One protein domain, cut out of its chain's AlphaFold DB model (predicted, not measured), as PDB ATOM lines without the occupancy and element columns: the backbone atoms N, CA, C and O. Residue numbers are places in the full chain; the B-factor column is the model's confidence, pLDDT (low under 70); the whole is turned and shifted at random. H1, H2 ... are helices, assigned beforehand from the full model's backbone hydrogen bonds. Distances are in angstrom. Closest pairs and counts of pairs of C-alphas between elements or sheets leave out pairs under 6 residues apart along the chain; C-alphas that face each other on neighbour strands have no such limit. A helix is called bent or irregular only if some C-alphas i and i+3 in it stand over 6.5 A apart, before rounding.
ATOM      1  N   VAL A  12     248.957 198.687 211.860       93.75
ATOM      2  CA  VAL A  12     249.530 197.443 212.406       93.75
ATOM      3  C   VAL A  12     250.302 197.717 213.697       93.75
ATOM      4  O   VAL A  12     250.081 197.045 214.702       93.75
ATOM      5  N   ALA A  13     251.163 198.735 213.702       94.06
ATOM      6  CA  ALA A  13     251.911 199.139 214.890       94.06
ATOM      7  C   ALA A  13     250.987 199.477 216.076       94.06
ATOM      8  O   ALA A  13     251.203 198.997 217.186       94.06
ATOM      9  N   ARG A  14     249.914 200.244 215.834       93.12
ATOM     10  CA  ARG A  14     248.950 200.621 216.882       93.12
ATOM     11  C   ARG A  14     248.209 199.420 217.468       93.12
ATOM     12  O   ARG A  14     248.067 199.358 218.682       93.12
ATOM     13  N   ILE A  15     247.746 198.484 216.637       91.19
ATOM     14  CA  ILE A  15     246.947 197.340 217.115       91.19
ATOM     15  C   ILE A  15     247.795 196.251 217.784       91.19
ATOM     16  O   ILE A  15     247.303 195.551 218.659       91.19
ATOM     17  N   THR A  16     249.060 196.102 217.382       91.12
ATOM     18  CA  THR A  16     249.945 195.029 217.877       91.12
ATOM     19  C   THR A  16     250.925 195.490 218.954       91.12
ATOM     20  O   THR A  16     251.677 194.679 219.493       91.12
ATOM     21  N   GLY A  17     250.990 196.796 219.230       91.88
ATOM     22  CA  GLY A  17     251.993 197.389 220.116       91.88
ATOM     23  C   GLY A  17     253.426 197.347 219.564       91.88
ATOM     24  O   GLY A  17     254.366 197.716 220.268       91.88
ATOM     25  N   LYS A  18     253.631 196.899 218.316       92.50
ATOM     26  CA  LYS A  18     254.941 196.919 217.650       92.50
ATOM     27  C   LYS A  18     255.267 198.325 217.144       92.50
ATOM     28  O   LYS A  18     254.388 199.154 216.931       92.50
ATOM     29  N   SER A  19     256.543 198.600 216.878       95.50
ATOM     30  CA  SER A  19     256.930 199.854 216.217       95.50
ATOM     31  C   SER A  19     256.708 199.780 214.702       95.50
ATOM     32  O   SER A  19     256.936 198.742 214.080       95.50
ATOM     33  N   LYS A  20     256.355 200.906 214.068       94.88
ATOM     34  CA  LYS A  20     256.227 201.011 212.598       94.88
ATOM     35  C   LYS A  20     257.502 200.572 211.865       94.88
ATOM     36  O   LYS A  20     257.430 199.965 210.799       94.88
ATOM     37  N   SER A  21     258.671 200.860 212.437       94.62
ATOM     38  CA  SER A  21     259.965 200.443 211.884       94.62
ATOM     39  C   SER A  21     260.160 198.930 211.937       94.62
ATOM     40  O   SER A  21     260.706 198.361 210.996       94.62
ATOM     41  N   GLN A  22     259.702 198.273 213.006       94.81
ATOM     42  CA  GLN A  22     259.737 196.816 213.106       94.81
ATOM     43  C   GLN A  22     258.795 196.166 212.091       94.81
ATOM     44  O   GLN A  22     259.231 195.283 211.367       94.81
ATOM     45  N   VAL A  23     257.566 196.673 211.953       94.88
ATOM     46  CA  VAL A  23     256.611 196.190 210.939       94.88
ATOM     47  C   VAL A  23     257.206 196.289 209.530       94.88
ATOM     48  O   VAL A  23     257.166 195.335 208.762       94.88
ATOM     49  N   ASN A  24     257.827 197.422 209.188       93.25
ATOM     50  CA  ASN A  24     258.466 197.598 207.881       93.25
ATOM     51  C   ASN A  24     259.693 196.712 207.658       93.25
ATOM     52  O   ASN A  24     260.008 196.423 206.506       93.25
ATOM     53  N   ARG A  25     260.398 196.337 208.729       93.44
ATOM     54  CA  ARG A  25     261.540 195.423 208.668       93.44
ATOM     55  C   ARG A  25     261.073 193.990 208.450       93.44
ATOM     56  O   ARG A  25     261.606 193.326 207.576       93.44
ATOM     57  N   ASP A  26     260.058 193.559 209.195       94.38
ATOM     58  CA  ASP A  26     259.460 192.227 209.064       94.38
ATOM     59  C   ASP A  26     258.799 192.039 207.686       94.38
ATOM     60  O   ASP A  26     258.706 190.921 207.192       94.38
ATOM     61  N   ALA A  27     258.379 193.138 207.054       92.25
ATOM     62  CA  ALA A  27     257.804 193.170 205.712       92.25
ATOM     63  C   ALA A  27     258.808 193.417 204.572       92.25
ATOM     64  O   ALA A  27     258.396 193.635 203.431       92.25
ATOM     65  N   ALA A  28     260.106 193.481 204.866       89.38
ATOM     66  CA  ALA A  28     261.146 193.700 203.867       89.38
ATOM     67  C   ALA A  28     261.825 192.382 203.466       89.38
ATOM     68  O   ALA A  28     261.900 191.451 204.263       89.38
ATOM     69  N   GLY A  29     262.390 192.355 202.256       84.00
ATOM     70  CA  GLY A  29     263.106 191.201 201.708       84.00
ATOM     71  C   GLY A  29     262.251 190.341 200.777       84.00
ATOM     72  O   GLY A  29     261.079 190.639 200.552       84.00
ATOM     73  N   ASP A  30     262.876 189.298 200.229       83.56
ATOM     74  CA  ASP A  30     262.252 188.372 199.272       83.56
ATOM     75  C   ASP A  30     261.371 187.315 199.959       83.56
ATOM     76  O   ASP A  30     260.418 186.825 199.360       83.56
ATOM     77  N   ASP A  31     261.655 187.014 201.230       87.81
ATOM     78  CA  ASP A  31     260.861 186.135 202.098       87.81
ATOM     79  C   ASP A  31     260.497 186.874 203.403       87.81
ATOM     80  O   ASP A  31     261.153 186.716 204.438       87.81
ATOM     81  N   PRO A  32     259.532 187.809 203.345       92.25
ATOM     82  CA  PRO A  32     259.184 188.642 204.485       92.25
ATOM     83  C   PRO A  32     258.432 187.838 205.551       92.25
ATOM     84  O   PRO A  32     257.433 187.179 205.267       92.25
ATOM     85  N   LYS A  33     258.827 188.008 206.818       92.31
ATOM     86  CA  LYS A  33     258.082 187.484 207.976       92.31
ATOM     87  C   LYS A  33     256.626 187.965 207.988       92.31
ATOM     88  O   LYS A  33     255.734 187.237 208.415       92.31
ATOM     89  N   LEU A  34     256.398 189.211 207.575       93.19
ATOM     90  CA  LEU A  34     255.074 189.801 207.432       93.19
ATOM     91  C   LEU A  34     254.852 190.207 205.969       93.19
ATOM     92  O   LEU A  34     255.192 191.333 205.594       93.19
ATOM     93  N   PRO A  35     254.284 189.331 205.128       91.88
ATOM     94  CA  PRO A  35     254.076 189.652 203.726       91.88
ATOM     95  C   PRO A  35     253.096 190.818 203.568       91.88
ATOM     96  O   PRO A  35     252.034 190.869 204.193       91.88
ATOM     97  N   ALA A  36     253.464 191.776 202.715       89.69
ATOM     98  CA  ALA A  36     252.549 192.830 202.304       89.69
ATOM     99  C   ALA A  36     251.461 192.224 201.406       89.69
ATOM    100  O   ALA A  36     251.758 191.466 200.485       89.69
ATOM    101  N   ALA A  37     250.206 192.584 201.652       87.75
ATOM    102  CA  ALA A  37     249.063 192.090 200.887       87.75
ATOM    103  C   ALA A  37     249.019 192.649 199.457       87.75
ATOM    104  O   ALA A  37     248.379 192.082 198.577       87.75
ATOM    105  N   VAL A  38     249.690 193.782 199.231       79.25
ATOM    106  CA  VAL A  38     249.709 194.477 197.947       79.25
ATOM    107  C   VAL A  38     251.154 194.734 197.539       79.25
ATOM    108  O   VAL A  38     251.829 195.588 198.118       79.25
ATOM    109  N   THR A  39     251.615 194.007 196.525       71.88
ATOM    110  CA  THR A  39     252.920 194.198 195.887       71.88
ATOM    111  C   THR A  39     252.736 194.152 194.370       71.88
ATOM    112  O   THR A  39     252.476 193.106 193.783       71.88
ATOM    113  N   PHE A  40     252.841 195.303 193.705       75.06
ATOM    114  CA  PHE A  40     252.860 195.364 192.241       75.06
ATOM    115  C   PHE A  40     254.078 196.165 191.771       75.06
ATOM    116  O   PHE A  40     254.425 197.161 192.419       75.06
ATOM    117  N   PRO A  41     254.717 195.781 190.650       76.19
ATOM    118  CA  PRO A  41     255.828 196.537 190.083       76.19
ATOM    119  C   PRO A  41     255.453 198.009 189.858       76.19
ATOM    120  O   PRO A  41     254.443 198.310 189.224       76.19
ATOM    121  N   GLY A  42     256.259 198.932 190.388       79.12
ATOM    122  CA  GLY A  42     256.050 200.380 190.252       79.12
ATOM    123  C   GLY A  42     255.126 201.023 191.295       79.12
ATOM    124  O   GLY A  42     254.985 202.246 191.302       79.12
ATOM    125  N   TYR A  43     254.526 200.251 192.207       80.88
ATOM    126  CA  TYR A  43     253.782 200.821 193.328       80.88
ATOM    127  C   TYR A  43     254.739 201.396 194.383       80.88
ATOM    128  O   TYR A  43     255.400 200.657 195.108       80.88
ATOM    129  N   ASN A  44     254.775 202.727 194.494       80.88
ATOM    130  CA  ASN A  44     255.574 203.462 195.488       80.88
ATOM    131  C   ASN A  44     254.749 203.921 196.707       80.88
ATOM    132  O   ASN A  44     255.181 204.790 197.466       80.88
ATOM    133  N   GLY A  45     253.529 203.401 196.864       83.19
ATOM    134  CA  GLY A  45     252.666 203.742 197.988       83.19
ATOM    135  C   GLY A  45     253.048 203.015 199.284       83.19
ATOM    136  O   GLY A  45     253.996 202.226 199.322       83.19
ATOM    137  N   PRO A  46     252.323 203.282 200.382       84.88
ATOM    138  CA  PRO A  46     252.562 202.610 201.652       84.88
ATOM    139  C   PRO A  46     252.308 201.104 201.535       84.88
ATOM    140  O   PRO A  46     251.350 200.675 200.898       84.88
ATOM    141  N   ARG A  47     253.128 200.295 202.215       89.06
ATOM    142  CA  ARG A  47     252.859 198.860 202.353       89.06
ATOM    143  C   ARG A  47     251.536 198.643 203.078       89.06
ATOM    144  O   ARG A  47     251.284 199.255 204.124       89.06
ATOM    145  N   LEU A  48     250.735 197.757 202.504       92.12
ATOM    146  CA  LEU A  48     249.435 197.355 203.006       92.12
ATOM    147  C   LEU A  48     249.497 195.910 203.491       92.12
ATOM    148  O   LEU A  48     250.180 195.083 202.892       92.12
ATOM    149  N   PHE A  49     248.782 195.618 204.568       92.81
ATOM    150  CA  PHE A  49     248.831 194.344 205.273       92.81
ATOM    151  C   PHE A  49     247.431 193.776 205.441       92.81
ATOM    152  O   PHE A  49     246.486 194.513 205.732       92.81
ATOM    153  N   ASP A  50     247.312 192.464 205.278       92.62
ATOM    154  CA  ASP A  50     246.076 191.755 205.578       92.62
ATOM    155  C   ASP A  50     245.934 191.610 207.107       92.62
ATOM    156  O   ASP A  50     246.857 191.099 207.753       92.62
ATOM    157  N   PRO A  51     244.812 192.047 207.712       90.81
ATOM    158  CA  PRO A  51     244.571 191.886 209.145       90.81
ATOM    159  C   PRO A  51     244.718 190.441 209.640       90.81
ATOM    160  O   PRO A  51     245.225 190.225 210.739       90.81
ATOM    161  N   THR A  52     244.301 189.451 208.847       90.69
ATOM    162  CA  THR A  52     244.347 188.032 209.228       90.69
ATOM    163  C   THR A  52     245.785 187.525 209.324       90.69
ATOM    164  O   THR A  52     246.147 186.872 210.303       90.69
ATOM    165  N   VAL A  53     246.641 187.921 208.379       92.06
ATOM    166  CA  VAL A  53     248.081 187.627 208.403       92.06
ATOM    167  C   VAL A  53     248.754 188.341 209.571       92.06
ATOM    168  O   VAL A  53     249.548 187.738 210.287       92.06
ATOM    169  N   VAL A  54     248.411 189.609 209.816       92.25
ATOM    170  CA  VAL A  54     248.945 190.378 210.952       92.25
ATOM    171  C   VAL A  54     248.640 189.681 212.279       92.25
ATOM    172  O   VAL A  54     249.536 189.537 213.109       92.25
ATOM    173  N   VAL A  55     247.403 189.215 212.472       90.19
ATOM    174  CA  VAL A  55     247.012 188.451 213.665       90.19
ATOM    175  C   VAL A  55     247.735 187.107 213.721       90.19
ATOM    176  O   VAL A  55     248.211 186.740 214.786       90.19
ATOM    177  N   SER A  56     247.899 186.401 212.603       90.44
ATOM    178  CA  SER A  56     248.648 185.139 212.590       90.44
ATOM    179  C   SER A  56     250.118 185.324 212.985       90.44
ATOM    180  O   SER A  56     250.658 184.501 213.709       90.44
ATOM    181  N   VAL A  57     250.771 186.399 212.534       91.62
ATOM    182  CA  VAL A  57     252.211 186.630 212.757       91.62
ATOM    183  C   VAL A  57     252.500 187.256 214.123       91.62
ATOM    184  O   VAL A  57     253.532 186.974 214.737       91.62
ATOM    185  N   TYR A  58     251.629 188.152 214.595       90.94
ATOM    186  CA  TYR A  58     251.852 188.905 215.834       90.94
ATOM    187  C   TYR A  58     250.914 188.529 216.983       90.94
ATOM    188  O   TYR A  58     251.260 188.792 218.133       90.94
ATOM    189  N   GLY A  59     249.763 187.919 216.706       79.00
ATOM    190  CA  GLY A  59     248.778 187.511 217.712       79.00
ATOM    191  C   GLY A  59     249.194 186.288 218.532       79.00
ATOM    192  O   GLY A  59     248.805 186.194 219.691       79.00
ATOM    193  N   GLU A  60     250.055 185.411 218.005       61.19
ATOM    194  CA  GLU A  60     250.610 184.282 218.775       61.19
ATOM    195  C   GLU A  60     251.548 184.709 219.922       61.19
ATOM    196  O   GLU A  60     251.873 183.896 220.778       61.19
ATOM    197  N   GLN A  61     251.965 185.979 220.006       53.53
ATOM    198  CA  GLN A  61     252.840 186.456 221.093       53.53
ATOM    199  C   GLN A  61     252.092 186.911 222.361       53.53
ATOM    200  O   GLN A  61     252.700 187.552 223.218       53.53
TER     201      GLN A  61
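Overview. This is residues 12 to 61 of the 63 residues of an uncharacterized protein of Frigoribacterium sp. PhB118 (UniProt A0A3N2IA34). Three short helices gather at one end of the model, their centres making a triangle with H1 at the corner between H2 and H3, and a long loop from H2 to H3 swings out to the other end and folds back. The turn of that loop, residues 40 to 45, sticks out alone, opposite the far end of H3, and makes much of the length. The printed part has 50 residues, with three named helices in the order H1, H2, H3 and no named strand; the class is all helix, though the helices hold 23 of the 50 residues, under half. The whole is compact, with a radius of gyration of the C-alphas of 10.7 A, yet only just elongated in outline, with spans of 33 by 17 by 16 A.

Arrangement. The longest helix is H3, residues 51 to 61. It only just touches H1, residues 12 to 16, with 3 pairs of C-alphas within 8 A; the closest are those of Thr 16 and Tyr 58, 6.7 A apart. The centres of H1 and H3 are 10.4 A apart. On from H1, H2, residues 20 to 26, touches H1, with 4 pairs of C-alphas within 8 A. Their closest C-alphas are those of Ala 13 and Lys 20, 5.2 A apart, and their centres are 10.8 A apart. H2 and H3 are apart, with no C-alpha of the one within 8 A of the other. In H1 and H2 every O i to N i+4 pair is within hydrogen-bond range, while in H3 this holds for 5 of 7.

Along the chain. H3 measures 15.5 A from its first C-alpha to its last, from C-alpha 51 at (244.571, 191.886, 209.145) to C-alpha 61 at (252.840, 186.456, 221.093). It is irregular, but only just: C-alphas 57 and 60 are 6.7 A apart. H2 measures 10.0 A from Lys 20 to Asp 26. H1 measures 6.0 A and begins with C-alpha 12 at (249.530, 197.443, 212.406).

Size, cuts and confidence. The two C-alphas farthest apart are those of Gly 42 and Gln 61, at 34.0 A, while the first and last printed C-alphas, those of Val 12 and Gln 61, are 14.4 A apart. The link from H1 to H2 is tight, with 3 residues, and the link from H2 to H3 is long, with 24 residues, 27 to 50. The C-alphas of that long link lie 4 to 18 A from the mean of the C-alphas, and its residues 40 to 45 stand free. The printed part has no cut. The mean pLDDT of the printed part is 87.8, and residues 60 to 61, in H3, are under 70.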